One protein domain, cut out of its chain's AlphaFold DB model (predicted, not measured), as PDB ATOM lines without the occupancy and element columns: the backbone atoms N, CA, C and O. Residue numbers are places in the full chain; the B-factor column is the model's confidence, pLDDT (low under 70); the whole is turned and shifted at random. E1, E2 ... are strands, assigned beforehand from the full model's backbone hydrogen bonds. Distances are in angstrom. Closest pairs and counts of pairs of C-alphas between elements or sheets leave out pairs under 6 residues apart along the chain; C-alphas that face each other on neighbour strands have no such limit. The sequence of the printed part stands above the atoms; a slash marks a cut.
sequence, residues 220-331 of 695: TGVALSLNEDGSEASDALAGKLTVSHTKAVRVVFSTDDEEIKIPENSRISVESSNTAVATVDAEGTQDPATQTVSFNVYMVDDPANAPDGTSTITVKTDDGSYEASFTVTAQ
ATOM      1  N   THR A 220     -24.112   0.568  10.565       84.06
ATOM      2  CA  THR A 220     -24.870  -0.612  10.108       84.06
ATOM      3  C   THR A 220     -25.343  -0.478   8.659       84.06
ATOM      4  O   THR A 220     -25.797  -1.457   8.066       84.06
ATOM      5  N   GLY A 221     -25.207   0.716   8.075       83.25
ATOM      6  CA  GLY A 221     -25.515   1.038   6.686       83.25
ATOM      7  C   GLY A 221     -25.174   2.491   6.352       83.25
ATOM      8  O   GLY A 221     -24.961   3.310   7.246       83.25
ATOM      9  N   VAL A 222     -25.151   2.830   5.064       87.50
ATOM     10  CA  VAL A 222     -25.025   4.214   4.590       87.50
ATOM     11  C   VAL A 222     -26.034   4.457   3.468       87.50
ATOM     12  O   VAL A 222     -26.333   3.551   2.693       87.50
ATOM     13  N   ALA A 223     -26.596   5.660   3.412       87.88
ATOM     14  CA  ALA A 223     -27.605   6.079   2.447       87.88
ATOM     15  C   ALA A 223     -27.389   7.550   2.054       87.88
ATOM     16  O   ALA A 223     -26.713   8.303   2.755       87.88
ATOM     17  N   LEU A 224     -27.964   7.967   0.926       87.38
ATOM     18  CA  LEU A 224     -27.778   9.295   0.341       87.38
ATOM     19  C   LEU A 224     -29.116  10.030   0.240       87.38
ATOM     20  O   LEU A 224     -30.138   9.404  -0.024       87.38
ATOM     21  N   SER A 225     -29.112  11.355   0.401       85.06
ATOM     22  CA  SER A 225     -30.294  12.215   0.256       85.06
ATOM     23  C   SER A 225     -29.975  13.507  -0.506       85.06
ATOM     24  O   SER A 225     -28.874  14.053  -0.423       85.06
ATOM     25  N   LEU A 226     -30.966  14.022  -1.241       80.81
ATOM     26  CA  LEU A 226     -30.922  15.333  -1.899       80.81
ATOM     27  C   LEU A 226     -31.576  16.448  -1.061       80.81
ATOM     28  O   LEU A 226     -31.532  17.609  -1.482       80.81
ATOM     29  N   ASN A 227     -32.167  16.115   0.088       79.56
ATOM     30  CA  ASN A 227     -32.931  17.023   0.941       79.56
ATOM     31  C   ASN A 227     -32.058  17.549   2.097       79.56
ATOM     32  O   ASN A 227     -31.165  16.860   2.593       79.56
ATOM     33  N   GLU A 228     -32.295  18.788   2.538       76.31
ATOM     34  CA  GLU A 228     -31.453  19.447   3.554       76.31
ATOM     35  C   GLU A 228     -31.614  18.888   4.978       76.31
ATOM     36  O   GLU A 228     -30.785  19.162   5.840       76.31
ATOM     37  N   ASP A 229     -32.639  18.078   5.223       73.81
ATOM     38  CA  ASP A 229     -32.891  17.369   6.481       73.81
ATOM     39  C   ASP A 229     -32.441  15.894   6.451       73.81
ATOM     40  O   ASP A 229     -32.574  15.186   7.449       73.81
ATOM     41  N   GLY A 230     -31.925  15.412   5.312       73.31
ATOM     42  CA  GLY A 230     -31.599  14.000   5.103       73.31
ATOM     43  C   GLY A 230     -32.820  13.084   4.923       73.31
ATOM     44  O   GLY A 230     -32.665  11.865   4.953       73.31
ATOM     45  N   SER A 231     -34.026  13.631   4.732       77.00
ATOM     46  CA  SER A 231     -35.227  12.843   4.418       77.00
ATOM     47  C   SER A 231     -35.113  12.119   3.070       77.00
ATOM     48  O   SER A 231     -34.259  12.439   2.244       77.00
ATOM     49  N   GLU A 232     -35.972  11.117   2.850       78.88
ATOM     50  CA  GLU A 232     -36.025  10.322   1.605       78.88
ATOM     51  C   GLU A 232     -34.692   9.630   1.237       78.88
ATOM     52  O   GLU A 232     -34.439   9.326   0.072       78.88
ATOM     53  N   ALA A 233     -33.834   9.369   2.232       79.69
ATOM     54  CA  ALA A 233     -32.522   8.776   2.011       79.69
ATOM     55  C   ALA A 233     -32.596   7.331   1.482       79.69
ATOM     56  O   ALA A 233     -33.381   6.518   1.973       79.69
ATOM     57  N   SER A 234     -31.737   6.999   0.514       76.00
ATOM     58  CA  SER A 234     -31.611   5.650  -0.054       76.00
ATOM     59  C   SER A 234     -30.171   5.322  -0.460       76.00
ATOM     60  O   SER A 234     -29.378   6.184  -0.834       76.00
ATOM     61  N   ASP A 235     -29.867   4.034  -0.382       68.38
ATOM     62  CA  ASP A 235     -28.735   3.311  -0.961       68.38
ATOM     63  C   ASP A 235     -28.616   3.430  -2.495       68.38
ATOM     64  O   ASP A 235     -27.506   3.361  -3.031       68.38
ATOM     65  N   ALA A 236     -29.743   3.622  -3.191       63.44
ATOM     66  CA  ALA A 236     -29.863   3.684  -4.645       63.44
ATOM     67  C   ALA A 236     -30.784   4.846  -5.071       63.44
ATOM     68  O   ALA A 236     -31.950   4.650  -5.425       63.44
ATOM     69  N   LEU A 237     -30.263   6.079  -5.033       63.94
ATOM     70  CA  LEU A 237     -31.054   7.308  -5.203       63.94
ATOM     71  C   LEU A 237     -31.567   7.472  -6.652       63.94
ATOM     72  O   LEU A 237     -30.915   8.043  -7.529       63.94
ATOM     73  N   ALA A 238     -32.757   6.925  -6.907       47.28
ATOM     74  CA  ALA A 238     -33.333   6.736  -8.236       47.28
ATOM     75  C   ALA A 238     -33.993   8.008  -8.808       47.28
ATOM     76  O   ALA A 238     -35.218   8.112  -8.889       47.28
ATOM     77  N   GLY A 239     -33.183   8.966  -9.263       49.62
ATOM     78  CA  GLY A 239     -33.665  10.169  -9.942       49.62
ATOM     79  C   GLY A 239     -32.735  10.652 -11.053       49.62
ATOM     80  O   GLY A 239     -31.517  10.622 -10.912       49.62
ATOM     81  N   LYS A 240     -33.308  11.164 -12.154       52.38
ATOM     82  CA  LYS A 240     -32.549  11.981 -13.115       52.38
ATOM     83  C   LYS A 240     -32.196  13.309 -12.447       52.38
ATOM     84  O   LYS A 240     -32.989  14.248 -12.466       52.38
ATOM     85  N   LEU A 241     -31.005  13.380 -11.862       55.44
ATOM     86  CA  LEU A 241     -30.456  14.635 -11.373       55.44
ATOM     87  C   LEU A 241     -29.941  15.454 -12.570       55.44
ATOM     88  O   LEU A 241     -28.775  15.351 -12.941       55.44
ATOM     89  N   THR A 242     -30.831  16.231 -13.194       55.72
ATOM     90  CA  THR A 242     -30.487  17.179 -14.268       55.72
ATOM     91  C   THR A 242     -29.803  18.403 -13.658       55.72
ATOM     92  O   THR A 242     -30.434  19.423 -13.384       55.72
ATOM     93  N   VAL A 243     -28.509  18.271 -13.373       54.34
ATOM     94  CA  VAL A 243     -27.686  19.339 -12.799       54.34
ATOM     95  C   VAL A 243     -27.253  20.298 -13.912       54.34
ATOM     96  O   VAL A 243     -26.600  19.872 -14.859       54.34
ATOM     97  N   SER A 244     -27.580  21.587 -13.787       53.03
ATOM     98  CA  SER A 244     -26.961  22.660 -14.589       53.03
ATOM     99  C   SER A 244     -25.931  23.478 -13.803       53.03
ATOM    100  O   SER A 244     -25.116  24.155 -14.412       53.03
ATOM    101  N   HIS A 245     -25.967  23.413 -12.467       61.56
ATOM    102  CA  HIS A 245     -25.038  24.043 -11.519       61.56
ATOM    103  C   HIS A 245     -24.977  23.198 -10.233       61.56
ATOM    104  O   HIS A 245     -25.948  22.505  -9.929       61.56
ATOM    105  N   THR A 246     -23.875  23.276  -9.477       72.25
ATOM    106  CA  THR A 246     -23.549  22.471  -8.276       72.25
ATOM    107  C   THR A 246     -24.736  22.047  -7.401       72.25
ATOM    108  O   THR A 246     -25.522  22.882  -6.952       72.25
ATOM    109  N   LYS A 247     -24.804  20.753  -7.056       79.31
ATOM    110  CA  LYS A 247     -25.798  20.194  -6.125       79.31
ATOM    111  C   LYS A 247     -25.126  19.546  -4.912       79.31
ATOM    112  O   LYS A 247     -24.391  18.573  -5.053       79.31
ATOM    113  N   ALA A 248     -25.455  20.042  -3.721       83.31
ATOM    114  CA  ALA A 248     -25.132  19.382  -2.458       83.31
ATOM    115  C   ALA A 248     -25.973  18.106  -2.253       83.31
ATOM    116  O   ALA A 248     -27.176  18.085  -2.547       83.31
ATOM    117  N   VAL A 249     -25.331  17.071  -1.714       85.75
ATOM    118  CA  VAL A 249     -25.871  15.745  -1.398       85.75
ATOM    119  C   VAL A 249     -25.504  15.417   0.049       85.75
ATOM    120  O   VAL A 249     -24.361  15.621   0.462       85.75
ATOM    121  N   ARG A 250     -26.467  14.926   0.832       86.12
ATOM    122  CA  ARG A 250     -26.252  14.517   2.226       86.12
ATOM    123  C   ARG A 250     -26.032  13.015   2.322       86.12
ATOM    124  O   ARG A 250     -26.654  12.243   1.594       86.12
ATOM    125  N   VAL A 251     -25.179  12.618   3.256       86.56
ATOM    126  CA  VAL A 251     -24.917  11.230   3.633       86.56
ATOM    127  C   VAL A 251     -25.553  10.972   4.991       86.56
ATOM    128  O   VAL A 251     -25.343  11.723   5.946       86.56
ATOM    129  N   VAL A 252     -26.351   9.913   5.052       84.56
ATOM    130  CA  VAL A 252     -27.097   9.471   6.227       84.56
ATOM    131  C   VAL A 252     -26.550   8.109   6.630       84.56
ATOM    132  O   VAL A 252     -26.559   7.172   5.832       84.56
ATOM    133  N   PHE A 253     -26.054   7.997   7.860       82.25
ATOM    134  CA  PHE A 253     -25.586   6.729   8.410       82.25
ATOM    135  C   PHE A 253     -26.741   6.016   9.112       82.25
ATOM    136  O   PHE A 253     -27.497   6.637   9.859       82.25
ATOM    137  N   SER A 254     -26.837   4.708   8.904       81.94
ATOM    138  CA  SER A 254     -27.537   3.809   9.819       81.94
ATOM    139  C   SER A 254     -26.537   3.296  10.851       81.94
ATOM    140  O   SER A 254     -25.366   3.072  10.533       81.94
ATOM    141  N   THR A 255     -26.996   3.100  12.080       77.56
ATOM    142  CA  THR A 255     -26.174   2.808  13.265       77.56
ATOM    143  C   THR A 255     -26.704   1.589  14.036       77.56
ATOM    144  O   THR A 255     -27.753   1.049  13.678       77.56
ATOM    145  N   ASP A 256     -25.980   1.098  15.053       73.81
ATOM    146  CA  ASP A 256     -26.509   0.135  16.045       73.81
ATOM    147  C   ASP A 256     -27.131   0.808  17.293       73.81
ATOM    148  O   ASP A 256     -27.504   0.124  18.245       73.81
ATOM    149  N   ASP A 257     -27.314   2.133  17.238       68.88
ATOM    150  CA  ASP A 257     -27.969   2.998  18.230       68.88
ATOM    151  C   ASP A 257     -28.889   4.006  17.504       68.88
ATOM    152  O   ASP A 257     -28.425   4.741  16.629       68.88
ATOM    153  N   GLU A 258     -30.191   4.026  17.821       62.41
ATOM    154  CA  GLU A 258     -31.191   4.858  17.122       62.41
ATOM    155  C   GLU A 258     -31.131   6.357  17.483       62.41
ATOM    156  O   GLU A 258     -31.666   7.182  16.735       62.41
ATOM    157  N   GLU A 259     -30.485   6.748  18.591       61.72
ATOM    158  CA  GLU A 259     -30.412   8.159  19.002       61.72
ATOM    159  C   GLU A 259     -29.294   8.938  18.291       61.72
ATOM    160  O   GLU A 259     -29.363  10.170  18.199       61.72
ATOM    161  N   ILE A 260     -28.266   8.255  17.772       59.59
ATOM    162  CA  ILE A 260     -27.037   8.901  17.286       59.59
ATOM    163  C   ILE A 260     -26.849   8.693  15.782       59.59
ATOM    164  O   ILE A 260     -26.599   7.589  15.313       59.59
ATOM    165  N   LYS A 261     -26.912   9.792  15.019       60.56
ATOM    166  CA  LYS A 261     -26.946   9.774  13.542       60.56
ATOM    167  C   LYS A 261     -25.584   9.906  12.861       60.56
ATOM    168  O   LYS A 261     -25.492   9.749  11.644       60.56
ATOM    169  N   ILE A 262     -24.532  10.197  13.628       62.41
ATOM    170  CA  ILE A 262     -23.149  10.220  13.148       62.41
ATOM    171  C   ILE A 262     -22.228   9.471  14.128       62.41
ATOM    172  O   ILE A 262     -22.078   9.907  15.272       62.41
ATOM    173  N   PRO A 263     -21.550   8.398  13.678       63.44
ATOM    174  CA  PRO A 263     -20.453   7.787  14.417       63.44
ATOM    175  C   PRO A 263     -19.146   8.589  14.290       63.44
ATOM    176  O   PRO A 263     -18.949   9.373  13.361       63.44
ATOM    177  N   GLU A 264     -18.225   8.349  15.223       57.47
ATOM    178  CA  GLU A 264     -16.884   8.955  15.300       57.47
ATOM    179  C   GLU A 264     -16.115   8.856  13.966       57.47
ATOM    180  O   GLU A 264     -15.685   9.868  13.418       57.47
ATOM    181  N   ASN A 265     -16.054   7.657  13.376       58.09
ATOM    182  CA  ASN A 265     -15.378   7.390  12.099       58.09
ATOM    183  C   ASN A 265     -16.295   7.573  10.873       58.09
ATOM    184  O   ASN A 265     -16.248   6.805   9.918       58.09
ATOM    185  N   SER A 266     -17.114   8.625  10.870       67.00
ATOM    186  CA  SER A 266     -17.970   9.058   9.745       67.00
ATOM    187  C   SER A 266     -17.197   9.689   8.572       67.00
ATOM    188  O   SER A 266     -17.711  10.542   7.842       67.00
ATOM    189  N   ARG A 267     -15.941   9.275   8.384       72.88
ATOM    190  CA  ARG A 267     -15.170   9.561   7.177       72.88
ATOM    191  C   ARG A 267     -15.757   8.772   6.010       72.88
ATOM    192  O   ARG A 267     -16.185   7.625   6.161       72.88
ATOM    193  N   ILE A 268     -15.773   9.414   4.850       83.56
ATOM    194  CA  ILE A 268     -16.244   8.836   3.598       83.56
ATOM    195  C   ILE A 268     -15.256   9.138   2.481       83.56
ATOM    196  O   ILE A 268     -14.646  10.208   2.462       83.56
ATOM    197  N   SER A 269     -15.163   8.219   1.526       85.75
ATOM    198  CA  SER A 269     -14.593   8.490   0.207       85.75
ATOM    199  C   SER A 269     -15.727   8.634  -0.805       85.75
ATOM    200  O   SER A 269     -16.714   7.892  -0.752       85.75
ATOM    201  N   VAL A 270     -15.602   9.610  -1.708       89.00
ATOM    202  CA  VAL A 270     -16.572   9.863  -2.781       89.00
ATOM    203  C   VAL A 270     -15.865   9.735  -4.126       89.00
ATOM    204  O   VAL A 270     -14.883  10.424  -4.398       89.00
ATOM    205  N   GLU A 271     -16.365   8.847  -4.978       89.25
ATOM    206  CA  GLU A 271     -15.810   8.551  -6.298       89.25
ATOM    207  C   GLU A 271     -16.852   8.840  -7.391       89.25
ATOM    208  O   GLU A 271     -18.039   8.570  -7.217       89.25
ATOM    209  N   SER A 272     -16.412   9.360  -8.542       89.19
ATOM    210  CA  SER A 272     -17.247   9.534  -9.740       89.19
ATOM    211  C   SER A 272     -16.752   8.605 -10.843       89.19
ATOM    212  O   SER A 272     -15.583   8.669 -11.227       89.19
ATOM    213  N   SER A 273     -17.630   7.756 -11.383       89.56
ATOM    214  CA  SER A 273     -17.265   6.783 -12.421       89.56
ATOM    215  C   SER A 273     -16.885   7.428 -13.760       89.56
ATOM    216  O   SER A 273     -16.285   6.774 -14.610       89.56
ATOM    217  N   ASN A 274     -17.275   8.687 -13.978       84.25
ATOM    218  CA  ASN A 274     -16.942   9.472 -15.158       84.25
ATOM    219  C   ASN A 274     -16.760  10.958 -14.797       84.25
ATOM    220  O   ASN A 274     -17.707  11.751 -14.808       84.25
ATOM    221  N   THR A 275     -15.511  11.344 -14.535       83.56
ATOM    222  CA  THR A 275     -15.113  12.720 -14.198       83.56
ATOM    223  C   THR A 275     -15.222  13.719 -15.352       83.56
ATOM    224  O   THR A 275     -15.093  14.912 -15.103       83.56
ATOM    225  N   ALA A 276     -15.502  13.274 -16.584       74.12
ATOM    226  CA  ALA A 276     -15.850  14.155 -17.706       74.12
ATOM    227  C   ALA A 276     -17.354  14.496 -17.765       74.12
ATOM    228  O   ALA A 276     -17.753  15.365 -18.533       74.12
ATOM    229  N   VAL A 277     -18.189  13.818 -16.966       74.94
ATOM    230  CA  VAL A 277     -19.623  14.117 -16.800       74.94
ATOM    231  C   VAL A 277     -19.859  14.873 -15.494       74.94
ATOM    232  O   VAL A 277     -20.488  15.926 -15.505       74.94
ATOM    233  N   ALA A 278     -19.337  14.358 -14.377       79.56
ATOM    234  CA  ALA A 278     -19.499  14.975 -13.064       79.56
ATOM    235  C   ALA A 278     -18.265  14.764 -12.179       79.56
ATOM    236  O   ALA A 278     -17.686  13.676 -12.146       79.56
ATOM    237  N   THR A 279     -17.896  15.787 -11.416       83.38
ATOM    238  CA  THR A 279     -16.840  15.752 -10.398       83.38
ATOM    239  C   THR A 279     -17.433  15.968  -9.006       83.38
ATOM    240  O   THR A 279     -18.596  16.348  -8.862       83.38
ATOM    241  N   VAL A 280     -16.647  15.670  -7.973       86.69
ATOM    242  CA  VAL A 280     -17.042  15.752  -6.560       86.69
ATOM    243  C   VAL A 280     -15.928  16.407  -5.749       86.69
ATOM    244  O   VAL A 280     -14.761  16.343  -6.144       86.69
ATOM    245  N   ASP A 281     -16.267  17.004  -4.611       80.88
ATOM    246  CA  ASP A 281     -15.288  17.218  -3.546       80.88
ATOM    247  C   ASP A 281     -14.875  15.854  -2.955       80.88
ATOM    248  O   ASP A 281     -15.699  14.992  -2.657       80.88
ATOM    249  N   ALA A 282     -13.562  15.614  -2.870       63.38
ATOM    250  CA  ALA A 282     -13.013  14.275  -2.623       63.38
ATOM    251  C   ALA A 282     -13.206  13.763  -1.181       63.38
ATOM    252  O   ALA A 282     -13.108  12.561  -0.933       63.38
ATOM    253  N   GLU A 283     -13.475  14.671  -0.242       66.12
ATOM    254  CA  GLU A 283     -13.727  14.394   1.172       66.12
ATOM    255  C   GLU A 283     -14.992  15.156   1.593       66.12
ATOM    256  O   GLU A 283     -15.072  16.375   1.430       66.12
ATOM    257  N   GLY A 284     -15.989  14.444   2.128       69.12
ATOM    258  CA  GLY A 284     -17.255  15.051   2.544       69.12
ATOM    259  C   GLY A 284     -17.086  16.011   3.723       69.12
ATOM    260  O   GLY A 284     -16.457  15.682   4.729       69.12
ATOM    261  N   THR A 285     -17.702  17.190   3.632       74.12
ATOM    262  CA  THR A 285     -17.731  18.167   4.725       74.12
ATOM    263  C   THR A 285     -18.648  17.670   5.839       74.12
ATOM    264  O   THR A 285     -19.834  17.418   5.617       74.12
ATOM    265  N   GLN A 286     -18.113  17.551   7.053       72.44
ATOM    266  CA  GLN A 286     -18.899  17.242   8.248       72.44
ATOM    267  C   GLN A 286     -19.445  18.532   8.876       72.44
ATOM    268  O   GLN A 286     -18.705  19.501   9.043       72.44
ATOM    269  N   ASP A 287     -20.718  18.528   9.268       66.69
ATOM    270  CA  ASP A 287     -21.354  19.573  10.074       66.69
ATOM    271  C   ASP A 287     -21.668  19.025  11.485       66.69
ATOM    272  O   ASP A 287     -22.648  18.287  11.660       66.69
ATOM    273  N   PRO A 288     -20.865  19.390  12.508       59.47
ATOM    274  CA  PRO A 288     -21.087  18.979  13.895       59.47
ATOM    275  C   PRO A 288     -22.392  19.501  14.513       59.47
ATOM    276  O   PRO A 288     -22.882  18.912  15.474       59.47
ATOM    277  N   ALA A 289     -22.948  20.607  14.004       57.38
ATOM    278  CA  ALA A 289     -24.130  21.250  14.573       57.38
ATOM    279  C   ALA A 289     -25.434  20.620  14.064       57.38
ATOM    280  O   ALA A 289     -26.376  20.472  14.841       57.38
ATOM    281  N   THR A 290     -25.491  20.215  12.789       57.88
ATOM    282  CA  THR A 290     -26.647  19.474  12.240       57.88
ATOM    283  C   THR A 290     -26.510  17.953  12.326       57.88
ATOM    284  O   THR A 290     -27.480  17.255  12.039       57.88
ATOM    285  N   GLN A 291     -25.344  17.433  12.731       61.69
ATOM    286  CA  GLN A 291     -24.990  16.008  12.652       61.69
ATOM    287  C   GLN A 291     -25.244  15.435  11.249       61.69
ATOM    288  O   GLN A 291     -25.932  14.428  11.083       61.69
ATOM    289  N   THR A 292     -24.675  16.073  10.223       66.88
ATOM    290  CA  THR A 292     -24.699  15.536   8.851       66.88
ATOM    291  C   THR A 292     -23.322  15.581   8.197       66.88
ATOM    292  O   THR A 292     -22.508  16.456   8.490       66.88
ATOM    293  N   VAL A 293     -23.061  14.637   7.292       80.38
ATOM    294  CA  VAL A 293     -21.935  14.709   6.353       80.38
ATOM    295  C   VAL A 293     -22.516  15.035   4.986       80.38
ATOM    296  O   VAL A 293     -23.522  14.450   4.588       80.38
ATOM    297  N   SER A 294     -21.937  16.004   4.285       83.88
ATOM    298  CA  SER A 294     -22.432  16.474   2.990       83.88
ATOM    299  C   SER A 294     -21.285  16.693   2.012       83.88
ATOM    300  O   SER A 294     -20.203  17.125   2.398       83.88
ATOM    301  N   PHE A 295     -21.532  16.415   0.740       86.81
ATOM    302  CA  PHE A 295     -20.579  16.600  -0.352       86.81
ATOM    303  C   PHE A 295     -21.304  17.221  -1.554       86.81
ATOM    304  O   PHE A 295     -22.536  17.220  -1.626       86.81
ATOM    305  N   ASN A 296     -20.564  17.801  -2.486       85.25
ATOM    306  CA  ASN A 296     -21.075  18.540  -3.628       85.25
ATOM    307  C   ASN A 296     -20.752  17.806  -4.927       85.25
ATOM    308  O   ASN A 296     -19.600  17.479  -5.205       85.25
ATOM    309  N   VAL A 297     -21.768  17.606  -5.765       83.69
ATOM    310  CA  VAL A 297     -21.577  17.182  -7.154       83.69
ATOM    311  C   VAL A 297     -21.547  18.416  -8.048       83.69
ATOM    312  O   VAL A 297     -22.480  19.226  -8.048       83.69
ATOM    313  N   TYR A 298     -20.483  18.529  -8.832       78.25
ATOM    314  CA  TYR A 298     -20.259  19.568  -9.832       78.25
ATOM    315  C   TYR A 298     -20.344  18.933 -11.221       78.25
ATOM    316  O   TYR A 298     -19.791  17.854 -11.442       78.25
ATOM    317  N   MET A 299     -20.997  19.595 -12.173       72.62
ATOM    318  CA  MET A 299     -20.881  19.204 -13.581       72.62
ATOM    319  C   MET A 299     -19.596  19.787 -14.169       72.62
ATOM    320  O   MET A 299     -18.976  20.669 -13.576       72.62
ATOM    321  N   VAL A 300     -19.162  19.266 -15.314       67.19
ATOM    322  CA  VAL A 300     -17.998  19.813 -16.018       67.19
ATOM    323  C   VAL A 300     -18.456  20.953 -16.926       67.19
ATOM    324  O   VAL A 300     -19.023  20.707 -17.987       67.19
ATOM    325  N   ASP A 301     -18.169  22.191 -16.515       53.66
ATOM    326  CA  ASP A 301     -18.567  23.446 -17.182       53.66
ATOM    327  C   ASP A 301     -17.865  23.705 -18.547       53.66
ATOM    328  O   ASP A 301     -17.599  24.851 -18.901       53.66
ATOM    329  N   ASP A 302     -17.502  22.668 -19.315       52.41
ATOM    330  CA  ASP A 302     -16.760  22.786 -20.583       52.41
ATOM    331  C   ASP A 302     -17.686  22.693 -21.818       52.41
ATOM    332  O   ASP A 302     -18.142  21.594 -22.162       52.41
ATOM    333  N   PRO A 303     -17.928  23.800 -22.553       44.81
ATOM    334  CA  PRO A 303     -18.751  23.800 -23.765       44.81
ATOM    335  C   PRO A 303     -18.186  22.955 -24.911       44.81
ATOM    336  O   PRO A 303     -18.934  22.586 -25.812       44.81
ATOM    337  N   ALA A 304     -16.883  22.650 -24.909       48.09
ATOM    338  CA  ALA A 304     -16.245  21.865 -25.964       48.09
ATOM    339  C   ALA A 304     -16.372  20.346 -25.762       48.09
ATOM    340  O   ALA A 304     -16.122  19.594 -26.705       48.09
ATOM    341  N   ASN A 305     -16.728  19.889 -24.554       50.97
ATOM    342  CA  ASN A 305     -16.708  18.466 -24.192       50.97
ATOM    343  C   ASN A 305     -17.970  17.944 -23.489       50.97
ATOM    344  O   ASN A 305     -18.078  16.726 -23.371       50.97
ATOM    345  N   ALA A 306     -18.891  18.804 -23.031       53.25
ATOM    346  CA  ALA A 306     -20.082  18.432 -22.254       53.25
ATOM    347  C   ALA A 306     -20.853  17.226 -22.848       53.25
ATOM    348  O   ALA A 306     -21.577  17.385 -23.837       53.25
ATOM    349  N   PRO A 307     -20.723  16.013 -22.273       54.28
ATOM    350  CA  PRO A 307     -21.297  14.815 -22.865       54.28
ATOM    351  C   PRO A 307     -22.681  14.551 -22.277       54.28
ATOM    352  O   PRO A 307     -22.811  14.383 -21.064       54.28
ATOM    353  N   ASP A 308     -23.695  14.391 -23.130       61.00
ATOM    354  CA  ASP A 308     -24.910  13.665 -22.741       61.00
ATOM    355  C   ASP A 308     -24.495  12.266 -22.262       61.00
ATOM    356  O   ASP A 308     -23.948  11.458 -23.020       61.00
ATOM    357  N   GLY A 309     -24.690  11.992 -20.974       68.06
ATOM    358  CA  GLY A 309     -23.988  10.887 -20.337       68.06
ATOM    359  C   GLY A 309     -24.308  10.703 -18.863       68.06
ATOM    360  O   GLY A 309     -24.829  11.580 -18.179       68.06
ATOM    361  N   THR A 310     -23.983   9.515 -18.367       76.81
ATOM    362  CA  THR A 310     -24.196   9.116 -16.975       76.81
ATOM    363  C   THR A 310     -22.869   9.004 -16.238       76.81
ATOM    364  O   THR A 310     -21.926   8.407 -16.764       76.81
ATOM    365  N   SER A 311     -22.824   9.492 -15.000       83.19
ATOM    366  CA  SER A 311     -21.808   9.092 -14.022       83.19
ATOM    367  C   SER A 311     -22.502   8.441 -12.833       83.19
ATOM    368  O   SER A 311     -23.518   8.947 -12.355       83.19
ATOM    369  N   THR A 312     -21.961   7.330 -12.347       86.44
ATOM    370  CA  THR A 312     -22.313   6.817 -11.025       86.44
ATOM    371  C   THR A 312     -21.421   7.514 -10.016       86.44
ATOM    372  O   THR A 312     -20.196   7.440 -10.116       86.44
ATOM    373  N   ILE A 313     -22.037   8.194  -9.055       87.62
ATOM    374  CA  ILE A 313     -21.352   8.681  -7.864       87.62
ATOM    375  C   ILE A 313     -21.487   7.599  -6.795       87.62
ATOM    376  O   ILE A 313     -22.600   7.171  -6.480       87.62
ATOM    377  N   THR A 314     -20.354   7.160  -6.263       88.44
ATOM    378  CA  THR A 314     -20.248   6.115  -5.244       88.44
ATOM    379  C   THR A 314     -19.683   6.723  -3.967       88.44
ATOM    380  O   THR A 314     -18.658   7.401  -4.002       88.44
ATOM    381  N   VAL A 315     -20.346   6.468  -2.842       89.25
ATOM    382  CA  VAL A 315     -19.933   6.895  -1.502       89.25
ATOM    383  C   VAL A 315     -19.654   5.653  -0.669       89.25
ATOM    384  O   VAL A 315     -20.525   4.794  -0.541       89.25
ATOM    385  N   LYS A 316     -18.459   5.571  -0.086       88.00
ATOM    386  CA  LYS A 316     -18.040   4.472   0.795       88.00
ATOM    387  C   LYS A 316     -17.652   5.004   2.164       88.00
ATOM    388  O   LYS A 316     -17.091   6.095   2.256       88.00
ATOM    389  N   THR A 317     -17.888   4.219   3.211       85.06
ATOM    390  CA  THR A 317     -17.244   4.438   4.515       85.06
ATOM    391  C   THR A 317     -15.722   4.280   4.406       85.06
ATOM    392  O   THR A 317     -15.228   3.572   3.532       85.06
ATOM    393  N   ASP A 318     -14.971   4.936   5.293       75.19
ATOM    394  CA  ASP A 318     -13.492   4.920   5.326       75.19
ATOM    395  C   ASP A 318     -12.889   3.506   5.465       75.19
ATOM    396  O   ASP A 318     -11.812   3.216   4.950       75.19
ATOM    397  N   ASP A 319     -13.619   2.596   6.119       72.38
ATOM    398  CA  ASP A 319     -13.269   1.179   6.267       72.38
ATOM    399  C   ASP A 319     -13.695   0.298   5.071       72.38
ATOM    400  O   ASP A 319     -13.332  -0.877   5.008       72.38
ATOM    401  N   GLY A 320     -14.468   0.847   4.129       78.69
ATOM    402  CA  GLY A 320     -15.038   0.140   2.983       78.69
ATOM    403  C   GLY A 320     -16.162  -0.852   3.310       78.69
ATOM    404  O   GLY A 320     -16.571  -1.592   2.415       78.69
ATOM    405  N   SER A 321     -16.667  -0.901   4.550       82.75
ATOM    406  CA  SER A 321     -17.716  -1.855   4.956       82.75
ATOM    407  C   SER A 321     -19.083  -1.566   4.330       82.75
ATOM    408  O   SER A 321     -19.873  -2.494   4.145       82.75
ATOM    409  N   TYR A 322     -19.370  -0.301   4.005       87.38
ATOM    410  CA  TYR A 322     -20.657   0.133   3.462       87.38
ATOM    411  C   TYR A 322     -20.482   1.049   2.253       87.38
ATOM    412  O   TYR A 322     -19.638   1.944   2.249       87.38
ATOM    413  N   GLU A 323     -21.324   0.835   1.242       89.19
ATOM    414  CA  GLU A 323     -21.361   1.598  -0.004       89.19
ATOM    415  C   GLU A 323     -22.808   1.999  -0.327       89.19
ATOM    416  O   GLU A 323     -23.720   1.179  -0.213       89.19
ATOM    417  N   ALA A 324     -23.004   3.241  -0.766       89.12
ATOM    418  CA  ALA A 324     -24.229   3.719  -1.403       89.12
ATOM    419  C   ALA A 324     -23.878   4.427  -2.716       89.12
ATOM    420  O   ALA A 324     -22.786   4.984  -2.860       89.12
ATOM    421  N   SER A 325     -24.788   4.423  -3.690       88.19
ATOM    422  CA  SER A 325     -24.511   5.029  -4.995       88.19
ATOM    423  C   SER A 325     -25.747   5.617  -5.666       88.19
ATOM    424  O   SER A 325     -26.889   5.271  -5.365       88.19
ATOM    425  N   PHE A 326     -25.524   6.530  -6.607       85.00
ATOM    426  CA  PHE A 326     -26.586   7.084  -7.440       85.00
ATOM    427  C   PHE A 326     -26.055   7.507  -8.805       85.00
ATOM    428  O   PHE A 326     -24.881   7.833  -8.971       85.00
ATOM    429  N   THR A 327     -26.924   7.471  -9.813       79.25
ATOM    430  CA  THR A 327     -26.560   7.812 -11.193       79.25
ATOM    431  C   THR A 327     -26.978   9.244 -11.504       79.25
ATOM    432  O   THR A 327     -28.158   9.517 -11.722       79.25
ATOM    433  N   VAL A 328     -26.013  10.160 -11.581       76.19
ATOM    434  CA  VAL A 328     -26.250  11.485 -12.165       76.19
ATOM    435  C   VAL A 328     -26.272  11.373 -13.686       76.19
ATOM    436  O   VAL A 328     -25.543  10.577 -14.281       76.19
ATOM    437  N   THR A 329     -27.140  12.151 -14.330       69.75
ATOM    438  CA  THR A 329     -27.265  12.179 -15.792       69.75
ATOM    439  C   THR A 329     -27.069  13.606 -16.272       69.75
ATOM    440  O   THR A 329     -27.952  14.440 -16.077       69.75
ATOM    441  N   ALA A 330     -25.944  13.870 -16.936       68.88
ATOM    442  CA  ALA A 330     -25.845  15.029 -17.806       68.88
ATOM    443  C   ALA A 330     -26.901  14.881 -18.905       68.88
ATOM    444  O   ALA A 330     -26.928  13.886 -19.634       68.88
ATOM    445  N   GLN A 331     -27.781  15.871 -18.991       64.06
ATOM    446  CA  GLN A 331     -28.643  16.073 -20.139       64.06
ATOM    447  C   GLN A 331     -28.542  17.550 -20.491       64.06
ATOM    448  O   GLN A 331     -29.236  18.379 -19.901       64.06
TER     449      GLN A 331
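AT A GLANCE: This is residues 220 to 331 of the 695 residues of the protein "Ig-like domain (Group 2)" of Alistipes timonensis JC136 (UniProt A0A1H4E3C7). The domain is an elongated sandwich of two antiparallel sheets, partly face to face: a larger, strongly twisted sheet of E1, E2, E4, E5 and E6, and a smaller sheet in the order E3, E7, E8. The long link of residues 226 to 246 loops along the side where E1 and E8 come together, and residues 256 to 267 and 300 to 308 lie at the two ends of the long axis. The printed part has 112 residues with eight named strands, E1 to E8 in chain order, and no named helix; its class is all strand, though under half of the residues, 51, are in named elements. It is compact, with a radius of gyration of the C-alphas of 14.1 A, and spans 49 by 25 by 23 A.

IN THESE COORDINATES: In the larger sheet, E1 is residues 220 to 225, beginning at C-alpha 220 (-24.870, -0.612, 10.108), E2 is 247 to 255, 26.0 A long, E4 is 278 to 280, E5 is 285 to 287, and E6 is 292 to 299, 23.0 A. In the other, E3 is 268 to 272, E7 is 309 to 317, 26.5 A, and E8 is 323 to 330, 22.7 A, ending at C-alpha 330 (-25.845, 15.029, -17.806).

HOW THE PARTS SIT: E2 has E1 on one side, N 223 to O 252 at 2.9 A, and E6 on the other, N 249 to O 295 at 2.8 A. Beyond E6, on its other side from E2, are E4, N 279 to O 298 at 2.8 A, and E5, N 285 to O 294 at 2.8 A. E7 pairs with E3, N 271 to O 314 at 2.9 A, and with E8 in a hairpin, N 313 to O 326 at 2.9 A. Between the sheets, the closest C-alphas of E1 and E8 are those of Ala 223 and Ala 324, 5.6 A; of E3 and E4, Ser 272 and Thr 279, 6.3 A.

THE WHOLE: The farthest C-alphas, Asp 257 and Ala 304, are 49.5 A apart. The printed part has no cut; the links E1 to E2 and E2 to E3 are long. Mean pLDDT of the printed part is 73.5, with 43 residues under 70, among them 235 to 245 and 300 to 309.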